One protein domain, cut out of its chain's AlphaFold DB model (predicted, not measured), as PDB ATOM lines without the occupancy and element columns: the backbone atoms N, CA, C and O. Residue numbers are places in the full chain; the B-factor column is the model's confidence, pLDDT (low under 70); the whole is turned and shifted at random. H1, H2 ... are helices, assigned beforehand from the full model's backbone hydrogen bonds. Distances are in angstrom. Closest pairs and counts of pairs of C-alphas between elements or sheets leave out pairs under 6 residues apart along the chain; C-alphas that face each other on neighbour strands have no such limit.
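What this domain is: This is residues 276 to 399 of the 868 residues of an uncharacterized protein of Thelohanellus kitauei (UniProt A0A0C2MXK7). This is a compact knot of crossed helices, with H3 in the middle, H1, H4 and H5 packed round it at steep angles, and the short H2 packed on H1 and H4. The far end of the long H4 sticks out with the turn after it, residues 356 to 361, and H6 folds back at an angle beyond the end of H5, away from the other helices. The printed part has 124 residues with six named helices, H1 to H6 in chain order, and no named strand; the class is all helix. The whole is compact, with a radius of gyration of the C-alphas of 14.5 A and spans of 41 by 37 by 28 A.

How they stand to each other: Start at H1, residues 278 to 289; with residues 278 to 282 alone it touches H2, residues 301 to 309, about perpendicular at 80 degrees, the closest C-alphas being those of Ala 281 and Leu 307, 7.1 A apart. Go on to H3, residues 314 to 330, which touches H1 at a steep tilt of 41 degrees, the same way; look at the closest C-alphas, Ser 289 and Ala 321, 4.5 A apart. Next comes H4, residues 336 to 358, which touches H3 with residues 336 to 343 alone, at a steep tilt of 62 degrees, opposite ways; its closest C-alphas are Val 324 and Ala 339, 5.7 A apart. Then find H5, residues 364 to 383, touching H3 at a steep tilt of 46 degrees, the same way, with the C-alphas of Ser 319 and Val 376 closest at 5.3 A. H4 touches H5 too, with residues 347 to 351 alone, at a steep tilt of 66 degrees, opposite ways; the closest C-alphas are those of Ile 347 and Ala 375, 6.0 A apart. Last is H6, residues 387 to 399, close but not clearly touching H5, with the C-alphas of Phe 383 and Val 390 closest at 6.0 A. In each of H1 to H6, every O i to N i+4 pair is within hydrogen-bond range.

Where its parts are: Find C-alpha 278 at (22.413, -16.438, -19.289), where H1 begins. H3 is 24.4 A long from first to last C-alpha and H5 28.9 A. H4 runs 33.5 A, from C-alpha 336 at (13.691, -1.171, -14.165) to C-alpha 358 at (11.771, -4.927, -47.415). H6 ends at C-alpha 399, (38.045, 2.036, -33.286).

The domain as a whole: The two C-alphas farthest apart are those of Glu 294 and Asn 359, at 43.4 A. The printed part has no cut. The link from H1 to H2, 11 residues, is long. The mean pLDDT of the printed part is 76.1; look for values under 70 at residues 298 to 299, 358, 365 and 380 to 399, and H6 has a mean of 39.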
ATOM      1  N   LEU A 276      26.965 -15.743 -24.638       84.12
ATOM      2  CA  LEU A 276      27.237 -16.009 -23.223       84.12
ATOM      3  C   LEU A 276      26.196 -16.954 -22.611       84.12
ATOM      4  O   LEU A 276      25.068 -17.051 -23.089       84.12
ATOM      5  N   SER A 277      26.556 -17.621 -21.510       86.12
ATOM      6  CA  SER A 277      25.532 -18.218 -20.649       86.12
ATOM      7  C   SER A 277      24.619 -17.113 -20.107       86.12
ATOM      8  O   SER A 277      25.063 -15.978 -19.927       86.12
ATOM      9  N   LEU A 278      23.357 -17.433 -19.812       86.19
ATOM     10  CA  LEU A 278      22.413 -16.438 -19.289       86.19
ATOM     11  C   LEU A 278      22.926 -15.768 -18.004       86.19
ATOM     12  O   LEU A 278      22.798 -14.559 -17.863       86.19
ATOM     13  N   ASP A 279      23.586 -16.518 -17.115       85.38
ATOM     14  CA  ASP A 279      24.218 -15.967 -15.906       85.38
ATOM     15  C   ASP A 279      25.340 -14.961 -16.235       85.38
ATOM     16  O   ASP A 279      25.396 -13.867 -15.670       85.38
ATOM     17  N   ALA A 280      26.211 -15.282 -17.197       83.19
ATOM     18  CA  ALA A 280      27.272 -14.374 -17.629       83.19
ATOM     19  C   ALA A 280      26.713 -13.141 -18.362       83.19
ATOM     20  O   ALA A 280      27.191 -12.026 -18.139       83.19
ATOM     21  N   ALA A 281      25.676 -13.316 -19.184       85.94
ATOM     22  CA  ALA A 281      24.970 -12.224 -19.850       85.94
ATOM     23  C   ALA A 281      24.300 -11.290 -18.834       85.94
ATOM     24  O   ALA A 281      24.403 -10.073 -18.953       85.94
ATOM     25  N   PHE A 282      23.689 -11.845 -17.789       87.50
ATOM     26  CA  PHE A 282      23.068 -11.091 -16.706       87.50
ATOM     27  C   PHE A 282      24.096 -10.263 -15.923       87.50
ATOM     28  O   PHE A 282      23.911  -9.063 -15.712       87.50
ATOM     29  N   LYS A 283      25.236 -10.868 -15.563       85.19
ATOM     30  CA  LYS A 283      26.361 -10.161 -14.922       85.19
ATOM     31  C   LYS A 283      26.895  -9.028 -15.796       85.19
ATOM     32  O   LYS A 283      27.152  -7.933 -15.294       85.19
ATOM     33  N   LEU A 284      27.043  -9.279 -17.097       84.62
ATOM     34  CA  LEU A 284      27.477  -8.271 -18.062       84.62
ATOM     35  C   LEU A 284      26.454  -7.129 -18.165       84.62
ATOM     36  O   LEU A 284      26.829  -5.958 -18.103       84.62
ATOM     37  N   PHE A 285      25.165  -7.454 -18.237       87.56
ATOM     38  CA  PHE A 285      24.081  -6.479 -18.281       87.56
ATOM     39  C   PHE A 285      24.071  -5.569 -17.046       87.56
ATOM     40  O   PHE A 285      24.064  -4.344 -17.180       87.56
ATOM     41  N   ILE A 286      24.126  -6.138 -15.839       87.19
ATOM     42  CA  ILE A 286      24.161  -5.374 -14.578       87.19
ATOM     43  C   ILE A 286      25.357  -4.422 -14.559       87.19
ATOM     44  O   ILE A 286      25.214  -3.233 -14.265       87.19
ATOM     45  N   LYS A 287      26.536  -4.926 -14.940       83.88
ATOM     46  CA  LYS A 287      27.773  -4.142 -14.959       83.88
ATOM     47  C   LYS A 287      27.652  -2.882 -15.819       83.88
ATOM     48  O   LYS A 287      28.103  -1.817 -15.401       83.88
ATOM     49  N   HIS A 288      27.046  -2.984 -17.004       82.31
ATOM     50  CA  HIS A 288      26.960  -1.857 -17.942       82.31
ATOM     51  C   HIS A 288      25.719  -0.979 -17.764       82.31
ATOM     52  O   HIS A 288      25.776   0.210 -18.083       82.31
ATOM     53  N   SER A 289      24.635  -1.522 -17.209       83.75
ATOM     54  CA  SER A 289      23.430  -0.748 -16.888       83.75
ATOM     55  C   SER A 289      23.607   0.130 -15.641       83.75
ATOM     56  O   SER A 289      22.875   1.101 -15.471       83.75
ATOM     57  N   CYS A 290      24.615  -0.161 -14.804       78.56
ATOM     58  CA  CYS A 290      24.840   0.468 -13.494       78.56
ATOM     59  C   CYS A 290      23.668   0.278 -12.516       78.56
ATOM     60  O   CYS A 290      23.500   1.062 -11.584       78.56
ATOM     61  N   ILE A 291      22.868  -0.763 -12.733       83.50
ATOM     62  CA  ILE A 291      21.776  -1.159 -11.850       83.50
ATOM     63  C   ILE A 291      22.357  -1.984 -10.691       83.50
ATOM     64  O   ILE A 291      23.308  -2.743 -10.887       83.50
ATOM     65  N   SER A 292      21.828  -1.840  -9.471       80.75
ATOM     66  CA  SER A 292      22.326  -2.629  -8.338       80.75
ATOM     67  C   SER A 292      21.971  -4.113  -8.523       80.75
ATOM     68  O   SER A 292      20.833  -4.418  -8.889       80.75
ATOM     69  N   PRO A 293      22.883  -5.063  -8.238       77.94
ATOM     70  CA  PRO A 293      22.597  -6.492  -8.392       77.94
ATOM     71  C   PRO A 293      21.393  -6.974  -7.575       77.94
ATOM     72  O   PRO A 293      20.736  -7.939  -7.937       77.94
ATOM     73  N   GLU A 294      21.092  -6.289  -6.473       77.88
ATOM     74  CA  GLU A 294      19.974  -6.591  -5.575       77.88
ATOM     75  C   GLU A 294      18.610  -6.231  -6.182       77.88
ATOM     76  O   GLU A 294      17.587  -6.790  -5.787       77.88
ATOM     77  N   SER A 295      18.588  -5.305  -7.144       74.50
ATOM     78  CA  SER A 295      17.354  -4.786  -7.743       74.50
ATOM     79  C   SER A 295      16.821  -5.624  -8.906       74.50
ATOM     80  O   SER A 295      15.658  -5.474  -9.275       74.50
ATOM     81  N   ILE A 296      17.624  -6.548  -9.446       72.44
ATOM     82  CA  ILE A 296      17.202  -7.497 -10.480       72.44
ATOM     83  C   ILE A 296      17.566  -8.908 -10.021       72.44
ATOM     84  O   ILE A 296      18.722  -9.207  -9.737       72.44
ATOM     85  N   LYS A 297      16.586  -9.814  -9.984       70.69
ATOM     86  CA  LYS A 297      16.849 -11.238  -9.731       70.69
ATOM     87  C   LYS A 297      17.232 -11.933 -11.036       70.69
ATOM     88  O   LYS A 297      16.659 -11.634 -12.075       70.69
ATOM     89  N   ILE A 298      18.128 -12.921 -10.966       59.91
ATOM     90  CA  ILE A 298      18.551 -13.747 -12.121       59.91
ATOM     91  C   ILE A 298      17.349 -14.394 -12.842       59.91
ATOM     92  O   ILE A 298      17.397 -14.613 -14.045       59.91
ATOM     93  N   ASN A 299      16.238 -14.616 -12.130       61.69
ATOM     94  CA  ASN A 299      14.996 -15.168 -12.680       61.69
ATOM     95  C   ASN A 299      14.004 -14.097 -13.173       61.69
ATOM     96  O   ASN A 299      12.806 -14.372 -13.263       61.69
ATOM     97  N   ASP A 300      14.446 -12.864 -13.430       77.06
ATOM     98  CA  ASP A 300      13.580 -11.864 -14.051       77.06
ATOM     99  C   ASP A 300      13.223 -12.324 -15.472       77.06
ATOM    100  O   ASP A 300      14.086 -12.447 -16.345       77.06
ATOM    101  N   VAL A 301      11.938 -12.622 -15.678       80.38
ATOM    102  CA  VAL A 301      11.402 -13.174 -16.927       80.38
ATOM    103  C   VAL A 301      11.637 -12.222 -18.103       80.38
ATOM    104  O   VAL A 301      11.918 -12.694 -19.200       80.38
ATOM    105  N   TYR A 302      11.590 -10.905 -17.877       79.31
ATOM    106  CA  TYR A 302      11.722  -9.896 -18.935       79.31
ATOM    107  C   TYR A 302      13.177  -9.678 -19.334       79.31
ATOM    108  O   TYR A 302      13.505  -9.568 -20.513       79.31
ATOM    109  N   LEU A 303      14.086  -9.657 -18.356       85.25
ATOM    110  CA  LEU A 303      15.506  -9.604 -18.686       85.25
ATOM    111  C   LEU A 303      15.957 -10.918 -19.339       85.25
ATOM    112  O   LEU A 303      16.730 -10.907 -20.291       85.25
ATOM    113  N   SER A 304      15.439 -12.057 -18.880       87.12
ATOM    114  CA  SER A 304      15.744 -13.350 -19.496       87.12
ATOM    115  C   SER A 304      15.253 -13.421 -20.943       87.12
ATOM    116  O   SER A 304      16.007 -13.878 -21.800       87.12
ATOM    117  N   SER A 305      14.043 -12.932 -21.243       87.12
ATOM    118  CA  SER A 305      13.501 -12.940 -22.608       87.12
ATOM    119  C   SER A 305      14.326 -12.075 -23.557       87.12
ATOM    120  O   SER A 305      14.744 -12.555 -24.609       87.12
ATOM    121  N   ILE A 306      14.656 -10.838 -23.174       87.25
ATOM    122  CA  ILE A 306      15.414  -9.936 -24.054       87.25
ATOM    123  C   ILE A 306      16.869 -10.398 -24.259       87.25
ATOM    124  O   ILE A 306      17.435 -10.261 -25.348       87.25
ATOM    125  N   LEU A 307      17.490 -11.010 -23.242       89.00
ATOM    126  CA  LEU A 307      18.821 -11.613 -23.376       89.00
ATOM    127  C   LEU A 307      18.787 -12.888 -24.236       89.00
ATOM    128  O   LEU A 307      19.761 -13.174 -24.933       89.00
ATOM    129  N   GLN A 308      17.686 -13.641 -24.234       88.12
ATOM    130  CA  GLN A 308      17.499 -14.784 -25.134       88.12
ATOM    131  C   GLN A 308      17.298 -14.343 -26.587       88.12
ATOM    132  O   GLN A 308      17.953 -14.905 -27.460       88.12
ATOM    133  N   LEU A 309      16.512 -13.288 -26.837       85.38
ATOM    134  CA  LEU A 309      16.301 -12.707 -28.178       85.38
ATOM    135  C   LEU A 309      17.592 -12.201 -28.841       85.38
ATOM    136  O   LEU A 309      17.666 -12.065 -30.058       85.38
ATOM    137  N   THR A 310      18.624 -11.922 -28.045       81.06
ATOM    138  CA  THR A 310      19.956 -11.536 -28.537       81.06
ATOM    139  C   THR A 310      20.951 -12.695 -28.583       81.06
ATOM    140  O   THR A 310      22.152 -12.468 -28.746       81.06
ATOM    141  N   HIS A 311      20.496 -13.935 -28.368       83.00
ATOM    142  CA  HIS A 311      21.333 -15.110 -28.103       83.00
ATOM    143  C   HIS A 311      22.416 -14.867 -27.049       83.00
ATOM    144  O   HIS A 311      23.484 -15.480 -27.098       83.00
ATOM    145  N   SER A 312      22.192 -13.931 -26.122       87.06
ATOM    146  CA  SER A 312      23.189 -13.519 -25.134       87.06
ATOM    147  C   SER A 312      24.528 -13.102 -25.767       87.06
ATOM    148  O   SER A 312      25.598 -13.312 -25.189       87.06
ATOM    149  N   GLN A 313      24.503 -12.517 -26.971       83.75
ATOM    150  CA  GLN A 313      25.704 -11.980 -27.608       83.75
ATOM    151  C   GLN A 313      26.246 -10.799 -26.786       83.75
ATOM    152  O   GLN A 313      25.519  -9.821 -26.606       83.75
ATOM    153  N   PRO A 314      27.512 -10.832 -26.321       82.88
ATOM    154  CA  PRO A 314      28.092  -9.787 -25.481       82.88
ATOM    155  C   PRO A 314      27.843  -8.368 -25.989       82.88
ATOM    156  O   PRO A 314      27.451  -7.507 -25.208       82.88
ATOM    157  N   LEU A 315      28.037  -8.123 -27.291       81.38
ATOM    158  CA  LEU A 315      27.845  -6.794 -27.868       81.38
ATOM    159  C   LEU A 315      26.392  -6.317 -27.715       81.38
ATOM    160  O   LEU A 315      26.162  -5.227 -27.199       81.38
ATOM    161  N   SER A 316      25.424  -7.157 -28.080       82.62
ATOM    162  CA  SER A 316      23.991  -6.870 -27.949       82.62
ATOM    163  C   SER A 316      23.576  -6.674 -26.488       82.62
ATOM    164  O   SER A 316      22.842  -5.741 -26.174       82.62
ATOM    165  N   VAL A 317      24.093  -7.504 -25.576       85.62
ATOM    166  CA  VAL A 317      23.842  -7.404 -24.128       85.62
ATOM    167  C   VAL A 317      24.321  -6.057 -23.581       85.62
ATOM    168  O   VAL A 317      23.586  -5.388 -22.854       85.62
ATOM    169  N   VAL A 318      25.531  -5.630 -23.957       83.12
ATOM    170  CA  VAL A 318      26.075  -4.314 -23.584       83.12
ATOM    171  C   VAL A 318      25.211  -3.198 -24.165       83.12
ATOM    172  O   VAL A 318      24.861  -2.268 -23.442       83.12
ATOM    173  N   SER A 319      24.828  -3.284 -25.440       82.56
ATOM    174  CA  SER A 319      23.983  -2.278 -26.089       82.56
ATOM    175  C   SER A 319      22.633  -2.113 -25.393       82.56
ATOM    176  O   SER A 319      22.249  -0.986 -25.088       82.56
ATOM    177  N   ILE A 320      21.952  -3.211 -25.058       87.81
ATOM    178  CA  ILE A 320      20.688  -3.165 -24.310       87.81
ATOM    179  C   ILE A 320      20.912  -2.570 -22.917       87.81
ATOM    180  O   ILE A 320      20.157  -1.698 -22.501       87.81
ATOM    181  N   ALA A 321      21.960  -2.987 -22.202       87.00
ATOM    182  CA  ALA A 321      22.264  -2.455 -20.875       87.00
ATOM    183  C   ALA A 321      22.456  -0.930 -20.886       87.00
ATOM    184  O   ALA A 321      21.981  -0.230 -19.990       87.00
ATOM    185  N   LEU A 322      23.118  -0.410 -21.921       84.19
ATOM    186  CA  LEU A 322      23.326   1.022 -22.117       84.19
ATOM    187  C   LEU A 322      22.028   1.760 -22.476       84.19
ATOM    188  O   LEU A 322      21.788   2.840 -21.940       84.19
ATOM    189  N   LEU A 323      21.175   1.172 -23.317       86.56
ATOM    190  CA  LEU A 323      19.851   1.719 -23.632       86.56
ATOM    191  C   LEU A 323      18.966   1.802 -22.384       86.56
ATOM    192  O   LEU A 323      18.390   2.850 -22.103       86.56
ATOM    193  N   VAL A 324      18.925   0.736 -21.580       89.50
ATOM    194  CA  VAL A 324      18.158   0.705 -20.323       89.50
ATOM    195  C   VAL A 324      18.680   1.754 -19.348       89.50
ATOM    196  O   VAL A 324      17.895   2.492 -18.757       89.50
ATOM    197  N   LYS A 325      20.006   1.875 -19.218       87.25
ATOM    198  CA  LYS A 325      20.625   2.929 -18.411       87.25
ATOM    199  C   LYS A 325      20.177   4.318 -18.859       87.25
ATOM    200  O   LYS A 325      19.815   5.133 -18.015       87.25
ATOM    201  N   ASN A 326      20.177   4.593 -20.161       84.56
ATOM    202  CA  ASN A 326      19.729   5.880 -20.685       84.56
ATOM    203  C   ASN A 326      18.238   6.127 -20.419       84.56
ATOM    204  O   ASN A 326      17.877   7.237 -20.031       84.56
ATOM    205  N   CYS A 327      17.379   5.112 -20.561       87.69
ATOM    206  CA  CYS A 327      15.961   5.219 -20.207       87.69
ATOM    207  C   CYS A 327      15.766   5.586 -18.730       87.69
ATOM    208  O   CYS A 327      14.996   6.495 -18.430       87.69
ATOM    209  N   LEU A 328      16.504   4.941 -17.823       86.19
ATOM    210  CA  LEU A 328      16.446   5.229 -16.386       86.19
ATOM    211  C   LEU A 328      17.013   6.613 -16.040       86.19
ATOM    212  O   LEU A 328      16.494   7.279 -15.151       86.19
ATOM    213  N   ILE A 329      18.042   7.082 -16.754       83.88
ATOM    214  CA  ILE A 329      18.560   8.452 -16.594       83.88
ATOM    215  C   ILE A 329      17.514   9.482 -17.040       83.88
ATOM    216  O   ILE A 329      17.310  10.480 -16.352       83.88
ATOM    217  N   LYS A 330      16.849   9.248 -18.179       86.31
ATOM    218  CA  LYS A 330      15.807  10.143 -18.712       86.31
ATOM    219  C   LYS A 330      14.556  10.150 -17.831       86.31
ATOM    220  O   LYS A 330      13.953  11.203 -17.655       86.31
ATOM    221  N   ASN A 331      14.200   9.003 -17.251       89.56
ATOM    222  CA  ASN A 331      13.035   8.832 -16.386       89.56
ATOM    223  C   ASN A 331      13.428   8.164 -15.053       89.56
ATOM    224  O   ASN A 331      13.197   6.966 -14.881       89.56
ATOM    225  N   PRO A 332      13.954   8.919 -14.067       86.25
ATOM    226  CA  PRO A 332      14.459   8.353 -12.808       86.25
ATOM    227  C   PRO A 332      13.417   7.591 -11.978       86.25
ATOM    228  O   PRO A 332      13.768   6.715 -11.195       86.25
ATOM    229  N   ASN A 333      12.133   7.920 -12.149       87.19
ATOM    230  CA  ASN A 333      11.020   7.285 -11.437       87.19
ATOM    231  C   ASN A 333      10.494   6.020 -12.139       87.19
ATOM    232  O   ASN A 333       9.583   5.370 -11.627       87.19
ATOM    233  N   GLN A 334      11.008   5.692 -13.328       87.56
ATOM    234  CA  GLN A 334      10.579   4.522 -14.083       87.56
ATOM    235  C   GLN A 334      11.112   3.244 -13.429       87.56
ATOM    236  O   GLN A 334      12.279   3.169 -13.042       87.56
ATOM    237  N   SER A 335      10.270   2.210 -13.324       88.56
ATOM    238  CA  SER A 335      10.735   0.916 -12.829       88.56
ATOM    239  C   SER A 335      11.723   0.285 -13.820       88.56
ATOM    240  O   SER A 335      11.587   0.438 -15.035       88.56
ATOM    241  N   ILE A 336      12.707  -0.467 -13.320       86.56
ATOM    242  CA  ILE A 336      13.691  -1.171 -14.165       86.56
ATOM    243  C   ILE A 336      12.993  -2.085 -15.178       86.56
ATOM    244  O   ILE A 336      13.375  -2.133 -16.345       86.56
ATOM    245  N   LYS A 337      11.935  -2.771 -14.739       87.62
ATOM    246  CA  LYS A 337      11.134  -3.657 -15.581       87.62
ATOM    247  C   LYS A 337      10.482  -2.901 -16.742       87.62
ATOM    248  O   LYS A 337      10.547  -3.365 -17.877       87.62
ATOM    249  N   ASP A 338       9.903  -1.734 -16.472       88.81
ATOM    250  CA  ASP A 338       9.304  -0.907 -17.523       88.81
ATOM    251  C   ASP A 338      10.375  -0.332 -18.454       88.81
ATOM    252  O   ASP A 338      10.142  -0.212 -19.653       88.81
ATOM    253  N   ALA A 339      11.561   0.002 -17.935       89.50
ATOM    254  CA  ALA A 339      12.671   0.479 -18.759       89.50
ATOM    255  C   ALA A 339      13.171  -0.608 -19.725       89.50
ATOM    256  O   ALA A 339      13.357  -0.329 -20.907       89.50
ATOM    257  N   ILE A 340      13.331  -1.851 -19.254       89.56
ATOM    258  CA  ILE A 340      13.696  -3.002 -20.098       89.56
ATOM    259  C   ILE A 340      12.635  -3.228 -21.175       89.56
ATOM    260  O   ILE A 340      12.979  -3.314 -22.353       89.56
ATOM    261  N   LYS A 341      11.356  -3.256 -20.787       89.88
ATOM    262  CA  LYS A 341      10.247  -3.458 -21.724       89.88
ATOM    263  C   LYS A 341      10.185  -2.358 -22.788       89.88
ATOM    264  O   LYS A 341      10.042  -2.656 -23.964       89.88
ATOM    265  N   ASN A 342      10.361  -1.096 -22.403       90.19
ATOM    266  CA  ASN A 342      10.370   0.009 -23.363       90.19
ATOM    267  C   ASN A 342      11.512  -0.115 -24.379       90.19
ATOM    268  O   ASN A 342      11.323   0.209 -25.552       90.19
ATOM    269  N   VAL A 343      12.694  -0.566 -23.945       90.25
ATOM    270  CA  VAL A 343      13.829  -0.818 -24.843       90.25
ATOM    271  C   VAL A 343      13.522  -1.980 -25.787       90.25
ATOM    272  O   VAL A 343      13.753  -1.849 -26.987       90.25
ATOM    273  N   GLU A 344      12.959  -3.078 -25.274       91.62
ATOM    274  CA  GLU A 344      12.510  -4.225 -26.075       91.62
ATOM    275  C   GLU A 344      11.507  -3.801 -27.153       91.62
ATOM    276  O   GLU A 344      11.762  -4.002 -28.342       91.62
ATOM    277  N   ASP A 345      10.421  -3.136 -26.752       91.44
ATOM    278  CA  ASP A 345       9.362  -2.657 -27.642       91.44
ATOM    279  C   ASP A 345       9.930  -1.705 -28.707       91.44
ATOM    280  O   ASP A 345       9.595  -1.801 -29.889       91.44
ATOM    281  N   SER A 346      10.860  -0.825 -28.323       89.94
ATOM    282  CA  SER A 346      11.507   0.103 -29.256       89.94
ATOM    283  C   SER A 346      12.348  -0.622 -30.308       89.94
ATOM    284  O   SER A 346      12.290  -0.259 -31.485       89.94
ATOM    285  N   ILE A 347      13.110  -1.651 -29.921       86.75
ATOM    286  CA  ILE A 347      13.895  -2.461 -30.864       86.75
ATOM    287  C   ILE A 347      12.955  -3.249 -31.779       86.75
ATOM    288  O   ILE A 347      13.149  -3.244 -32.997       86.75
ATOM    289  N   LEU A 348      11.906  -3.869 -31.225       89.25
ATOM    290  CA  LEU A 348      10.912  -4.625 -31.992       89.25
ATOM    291  C   LEU A 348      10.239  -3.768 -33.062       89.25
ATOM    292  O   LEU A 348      10.127  -4.214 -34.202       89.25
ATOM    293  N   ILE A 349       9.846  -2.533 -32.736       90.19
ATOM    294  CA  ILE A 349       9.248  -1.600 -33.701       90.19
ATOM    295  C   ILE A 349      10.198  -1.349 -34.882       90.19
ATOM    296  O   ILE A 349       9.772  -1.426 -36.032       90.19
ATOM    297  N   HIS A 350      11.488  -1.113 -34.622       83.88
ATOM    298  CA  HIS A 350      12.477  -0.878 -35.684       83.88
ATOM    299  C   HIS A 350      12.734  -2.120 -36.539       83.88
ATOM    300  O   HIS A 350      12.907  -2.003 -37.754       83.88
ATOM    301  N   VAL A 351      12.759  -3.304 -35.923       83.12
ATOM    302  CA  VAL A 351      12.879  -4.563 -36.663       83.12
ATOM    303  C   VAL A 351      11.653  -4.741 -37.552       83.12
ATOM    304  O   VAL A 351      11.819  -4.893 -38.758       83.12
ATOM    305  N   MET A 352      10.438  -4.646 -37.001       86.69
ATOM    306  CA  MET A 352       9.183  -4.807 -37.749       86.69
ATOM    307  C   MET A 352       9.064  -3.830 -38.924       86.69
ATOM    308  O   MET A 352       8.662  -4.251 -40.007       86.69
ATOM    309  N   ASP A 353       9.467  -2.568 -38.747       85.31
ATOM    310  CA  ASP A 353       9.504  -1.579 -39.833       85.31
ATOM    311  C   ASP A 353      10.429  -2.028 -40.978       85.31
ATOM    312  O   ASP A 353      10.055  -1.959 -42.147       85.31
ATOM    313  N   GLN A 354      11.604  -2.590 -40.669       77.56
ATOM    314  CA  GLN A 354      12.504  -3.144 -41.689       77.56
ATOM    315  C   GLN A 354      11.904  -4.369 -42.387       77.56
ATOM    316  O   GLN A 354      11.956  -4.446 -43.615       77.56
ATOM    317  N   ILE A 355      11.301  -5.300 -41.638       79.56
ATOM    318  CA  ILE A 355      10.646  -6.486 -42.218       79.56
ATOM    319  C   ILE A 355       9.573  -6.061 -43.220       79.56
ATOM    320  O   ILE A 355       9.562  -6.542 -44.354       79.56
ATOM    321  N   GLN A 356       8.702  -5.133 -42.817       82.88
ATOM    322  CA  GLN A 356       7.614  -4.629 -43.654       82.88
ATOM    323  C   GLN A 356       8.144  -3.866 -44.868       82.88
ATOM    324  O   GLN A 356       7.694  -4.100 -45.988       82.88
ATOM    325  N   LYS A 357       9.139  -2.996 -44.671       78.00
ATOM    326  CA  LYS A 357       9.712  -2.164 -45.735       78.00
ATOM    327  C   LYS A 357      10.398  -2.974 -46.831       78.00
ATOM    328  O   LYS A 357      10.344  -2.585 -47.995       78.00
ATOM    329  N   PHE A 358      11.053  -4.073 -46.469       69.88
ATOM    330  CA  PHE A 358      11.771  -4.927 -47.415       69.88
ATOM    331  C   PHE A 358      10.991  -6.189 -47.813       69.88
ATOM    332  O   PHE A 358      11.483  -6.968 -48.626       69.88
ATOM    333  N   ASN A 359       9.778  -6.375 -47.276       75.12
ATOM    334  CA  ASN A 359       8.886  -7.509 -47.526       75.12
ATOM    335  C   ASN A 359       9.598  -8.876 -47.414       75.12
ATOM    336  O   ASN A 359       9.463  -9.744 -48.278       75.12
ATOM    337  N   ILE A 360      10.420  -9.036 -46.372       72.56
ATOM    338  CA  ILE A 360      11.300 -10.201 -46.197       72.56
ATOM    339  C   ILE A 360      10.568 -11.272 -45.387       72.56
ATOM    340  O   ILE A 360      10.119 -11.015 -44.272       72.56
ATOM    341  N   ASN A 361      10.518 -12.503 -45.902       72.94
ATOM    342  CA  ASN A 361      10.202 -13.673 -45.080       72.94
ATOM    343  C   ASN A 361      11.431 -14.040 -44.245       72.94
ATOM    344  O   ASN A 361      12.463 -14.427 -44.793       72.94
ATOM    345  N   ILE A 362      11.331 -13.898 -42.926       75.75
ATOM    346  CA  ILE A 362      12.475 -13.986 -42.012       75.75
ATOM    347  C   ILE A 362      12.348 -15.246 -41.157       75.75
ATOM    348  O   ILE A 362      11.311 -15.485 -40.538       75.75
ATOM    349  N   SER A 363      13.404 -16.063 -41.129       77.81
ATOM    350  CA  SER A 363      13.508 -17.195 -40.203       77.81
ATOM    351  C   SER A 363      13.728 -16.708 -38.762       77.81
ATOM    352  O   SER A 363      14.238 -15.602 -38.577       77.81
ATOM    353  N   PRO A 364      13.419 -17.518 -37.730       73.62
ATOM    354  CA  PRO A 364      13.676 -17.149 -36.333       73.62
ATOM    355  C   PRO A 364      15.116 -16.661 -36.084       73.62
ATOM    356  O   PRO A 364      15.311 -15.590 -35.520       73.62
ATOM    357  N   GLU A 365      16.110 -17.356 -36.638       69.69
ATOM    358  CA  GLU A 365      17.529 -16.983 -36.519       69.69
ATOM    359  C   GLU A 365      17.840 -15.630 -37.185       69.69
ATOM    360  O   GLU A 365      18.593 -14.809 -36.662       69.69
ATOM    361  N   SER A 366      17.234 -15.360 -38.346       70.81
ATOM    362  CA  SER A 366      17.407 -14.079 -39.044       70.81
ATOM    363  C   SER A 366      16.736 -12.928 -38.289       70.81
ATOM    364  O   SER A 366      17.229 -11.799 -38.317       70.81
ATOM    365  N   PHE A 367      15.642 -13.209 -37.577       76.12
ATOM    366  CA  PHE A 367      14.975 -12.244 -36.712       76.12
ATOM    367  C   PHE A 367      15.854 -11.862 -35.514       76.12
ATOM    368  O   PHE A 367      16.023 -10.678 -35.234       76.12
ATOM    369  N   GLU A 368      16.476 -12.837 -34.855       73.62
ATOM    370  CA  GLU A 368      17.372 -12.620 -33.709       73.62
ATOM    371  C   GLU A 368      18.640 -11.832 -34.102       73.62
ATOM    372  O   GLU A 368      19.106 -10.953 -33.363       73.62
ATOM    373  N   ILE A 369      19.169 -12.076 -35.309       71.00
ATOM    374  CA  ILE A 369      20.262 -11.280 -35.892       71.00
ATOM    375  C   ILE A 369      19.816  -9.832 -36.119       71.00
ATOM    376  O   ILE A 369      20.513  -8.904 -35.697       71.00
ATOM    377  N   LEU A 370      18.655  -9.621 -36.746       73.75
ATOM    378  CA  LEU A 370      18.104  -8.282 -36.985       73.75
ATOM    379  C   LEU A 370      17.827  -7.541 -35.675       73.75
ATOM    380  O   LEU A 370      18.124  -6.348 -35.574       73.75
ATOM    381  N   PHE A 371      17.308  -8.234 -34.663       81.25
ATOM    382  CA  PHE A 371      17.081  -7.683 -33.331       81.25
ATOM    383  C   PHE A 371      18.392  -7.208 -32.704       81.25
ATOM    384  O   PHE A 371      18.506  -6.056 -32.284       81.25
ATOM    385  N   SER A 372      19.421  -8.058 -32.726       73.06
ATOM    386  CA  SER A 372      20.758  -7.734 -32.216       73.06
ATOM    387  C   SER A 372      21.384  -6.533 -32.937       73.06
ATOM    388  O   SER A 372      21.883  -5.610 -32.293       73.06
ATOM    389  N   GLN A 373      21.313  -6.490 -34.270       75.69
ATOM    390  CA  GLN A 373      21.828  -5.373 -35.070       75.69
ATOM    391  C   GLN A 373      21.100  -4.057 -34.775       75.69
ATOM    392  O   GLN A 373      21.743  -3.012 -34.644       75.69
ATOM    393  N   ASN A 374      19.771  -4.093 -34.640       78.94
ATOM    394  CA  ASN A 374      18.987  -2.904 -34.315       78.94
ATOM    395  C   ASN A 374      19.236  -2.436 -32.874       78.94
ATOM    396  O   ASN A 374      19.371  -1.234 -32.671       78.94
ATOM    397  N   ALA A 375      19.417  -3.340 -31.905       74.00
ATOM    398  CA  ALA A 375      19.820  -2.978 -30.543       74.00
ATOM    399  C   ALA A 375      21.156  -2.212 -30.524       74.00
ATOM    400  O   ALA A 375      21.268  -1.159 -29.894       74.00
ATOM    401  N   VAL A 376      22.158  -2.699 -31.264       71.62
ATOM    402  CA  VAL A 376      23.464  -2.030 -31.397       71.62
ATOM    403  C   VAL A 376      23.315  -0.669 -32.074       71.62
ATOM    404  O   VAL A 376      23.810   0.334 -31.561       71.62
ATOM    405  N   LYS A 377      22.592  -0.608 -33.196       73.56
ATOM    406  CA  LYS A 377      22.360   0.632 -33.947       73.56
ATOM    407  C   LYS A 377      21.616   1.680 -33.118       73.56
ATOM    408  O   LYS A 377      21.985   2.849 -33.134       73.56
ATOM    409  N   MET A 378      20.591   1.266 -32.378       77.50
ATOM    410  CA  MET A 378      19.843   2.144 -31.483       77.50
ATOM    411  C   MET A 378      20.717   2.653 -30.347       77.50
ATOM    412  O   MET A 378      20.683   3.847 -30.081       77.50
ATOM    413  N   ALA A 379      21.532   1.795 -29.724       70.06
ATOM    414  CA  ALA A 379      22.474   2.232 -28.697       70.06
ATOM    415  C   ALA A 379      23.420   3.306 -29.246       70.06
ATOM    416  O   ALA A 379      23.549   4.362 -28.636       70.06
ATOM    417  N   ILE A 380      24.004   3.083 -30.429       64.50
ATOM    418  CA  ILE A 380      24.860   4.062 -31.120       64.50
ATOM    419  C   ILE A 380      24.127   5.402 -31.314       64.50
ATOM    420  O   ILE A 380      24.683   6.445 -30.982       64.50
ATOM    421  N   ASN A 381      22.873   5.374 -31.777       67.88
ATOM    422  CA  ASN A 381      22.064   6.579 -32.004       67.88
ATOM    423  C   ASN A 381      21.618   7.282 -30.706       67.88
ATOM    424  O   ASN A 381      21.450   8.495 -30.686       67.88
ATOM    425  N   GLU A 382      21.392   6.538 -29.624       66.75
ATOM    426  CA  GLU A 382      20.990   7.073 -28.315       66.75
ATOM    427  C   GLU A 382      22.142   7.771 -27.596       66.75
ATOM    428  O   GLU A 382      21.909   8.679 -26.799       66.75
ATOM    429  N   PHE A 383      23.386   7.378 -27.880       57.53
ATOM    430  CA  PHE A 383      24.533   8.087 -27.336       57.53
ATOM    431  C   PHE A 383      24.610   9.520 -27.864       57.53
ATOM    432  O   PHE A 383      24.991  10.381 -27.083       57.53
ATOM    433  N   ASP A 384      24.141   9.795 -29.085       48.03
ATOM    434  CA  ASP A 384      24.237  11.042 -29.874       48.03
ATOM    435  C   ASP A 384      23.661  12.334 -29.219       48.03
ATOM    436  O   ASP A 384      23.653  13.399 -29.840       48.03
ATOM    437  N   SER A 385      23.186  12.288 -27.964       43.84
ATOM    438  CA  SER A 385      22.628  13.438 -27.226       43.84
ATOM    439  C   SER A 385      23.632  14.246 -26.385       43.84
ATOM    440  O   SER A 385      23.288  15.344 -25.957       43.84
ATOM    441  N   ASP A 386      24.849  13.741 -26.144       46.34
ATOM    442  CA  ASP A 386      25.941  14.488 -25.481       46.34
ATOM    443  C   ASP A 386      27.213  14.471 -26.361       46.34
ATOM    444  O   ASP A 386      28.051  13.572 -26.236       46.34
ATOM    445  N   PRO A 387      27.356  15.425 -27.297       42.16
ATOM    446  CA  PRO A 387      28.287  15.334 -28.424       42.16
ATOM    447  C   PRO A 387      29.762  15.161 -28.027       42.16
ATOM    448  O   PRO A 387      30.506  14.498 -28.750       42.16
ATOM    449  N   ASN A 388      30.183  15.659 -26.861       38.12
ATOM    450  CA  ASN A 388      31.575  15.551 -26.400       38.12
ATOM    451  C   ASN A 388      31.881  14.174 -25.790       38.12
ATOM    452  O   ASN A 388      32.937  13.588 -26.031       38.12
ATOM    453  N   ARG A 389      30.922  13.591 -25.059       43.53
ATOM    454  CA  ARG A 389      31.031  12.226 -24.512       43.53
ATOM    455  C   ARG A 389      30.827  11.159 -25.588       43.53
ATOM    456  O   ARG A 389      31.374  10.058 -25.478       43.53
ATOM    457  N   VAL A 390      30.062  11.506 -26.621       41.62
ATOM    458  CA  VAL A 390      29.843  10.728 -27.843       41.62
ATOM    459  C   VAL A 390      31.081  10.704 -28.692       41.62
ATOM    460  O   VAL A 390      31.524   9.612 -28.983       41.62
ATOM    461  N   ALA A 391      31.697  11.835 -29.035       38.59
ATOM    462  CA  ALA A 391      32.922  11.819 -29.830       38.59
ATOM    463  C   ALA A 391      33.970  10.879 -29.207       38.59
ATOM    464  O   ALA A 391      34.498  10.017 -29.899       38.59
ATOM    465  N   LEU A 392      34.150  10.919 -27.880       38.38
ATOM    466  CA  LEU A 392      35.043  10.009 -27.153       38.38
ATOM    467  C   LEU A 392      34.614   8.528 -27.185       38.38
ATOM    468  O   LEU A 392      35.436   7.653 -27.465       38.38
ATOM    469  N   LYS A 393      33.346   8.202 -26.897       40.00
ATOM    470  CA  LYS A 393      32.874   6.801 -26.858       40.00
ATOM    471  C   LYS A 393      32.614   6.217 -28.241       40.00
ATOM    472  O   LYS A 393      32.838   5.032 -28.428       40.00
ATOM    473  N   LEU A 394      32.195   7.032 -29.196       38.88
ATOM    474  CA  LEU A 394      32.007   6.696 -30.601       38.88
ATOM    475  C   LEU A 394      33.368   6.563 -31.291       38.88
ATOM    476  O   LEU A 394      33.512   5.632 -32.054       38.88
ATOM    477  N   LEU A 395      34.405   7.347 -30.959       38.72
ATOM    478  CA  LEU A 395      35.791   7.058 -31.385       38.72
ATOM    479  C   LEU A 395      36.317   5.755 -30.771       38.72
ATOM    480  O   LEU A 395      37.033   5.009 -31.431       38.72
ATOM    481  N   THR A 396      35.924   5.434 -29.536       35.88
ATOM    482  CA  THR A 396      36.255   4.146 -28.897       35.88
ATOM    483  C   THR A 396      35.488   2.982 -29.545       35.88
ATOM    484  O   THR A 396      36.044   1.917 -29.756       35.88
ATOM    485  N   VAL A 397      34.222   3.173 -29.921       34.53
ATOM    486  CA  VAL A 397      33.378   2.148 -30.563       34.53
ATOM    487  C   VAL A 397      33.675   2.012 -32.061       34.53
ATOM    488  O   VAL A 397      33.650   0.900 -32.559       34.53
ATOM    489  N   LEU A 398      34.025   3.087 -32.769       36.06
ATOM    490  CA  LEU A 398      34.463   3.103 -34.178       36.06
ATOM    491  C   LEU A 398      35.936   2.703 -34.348       36.06
ATOM    492  O   LEU A 398      36.345   2.353 -35.444       36.06
ATOM    493  N   SER A 399      36.747   2.732 -33.287       34.22
ATOM    494  CA  SER A 399      38.045   2.036 -33.286       34.22
ATOM    495  C   SER A 399      37.900   0.540 -32.982       34.22
ATOM    496  O   SER A 399      38.777  -0.235 -33.346       34.22
TER     497      SER A 399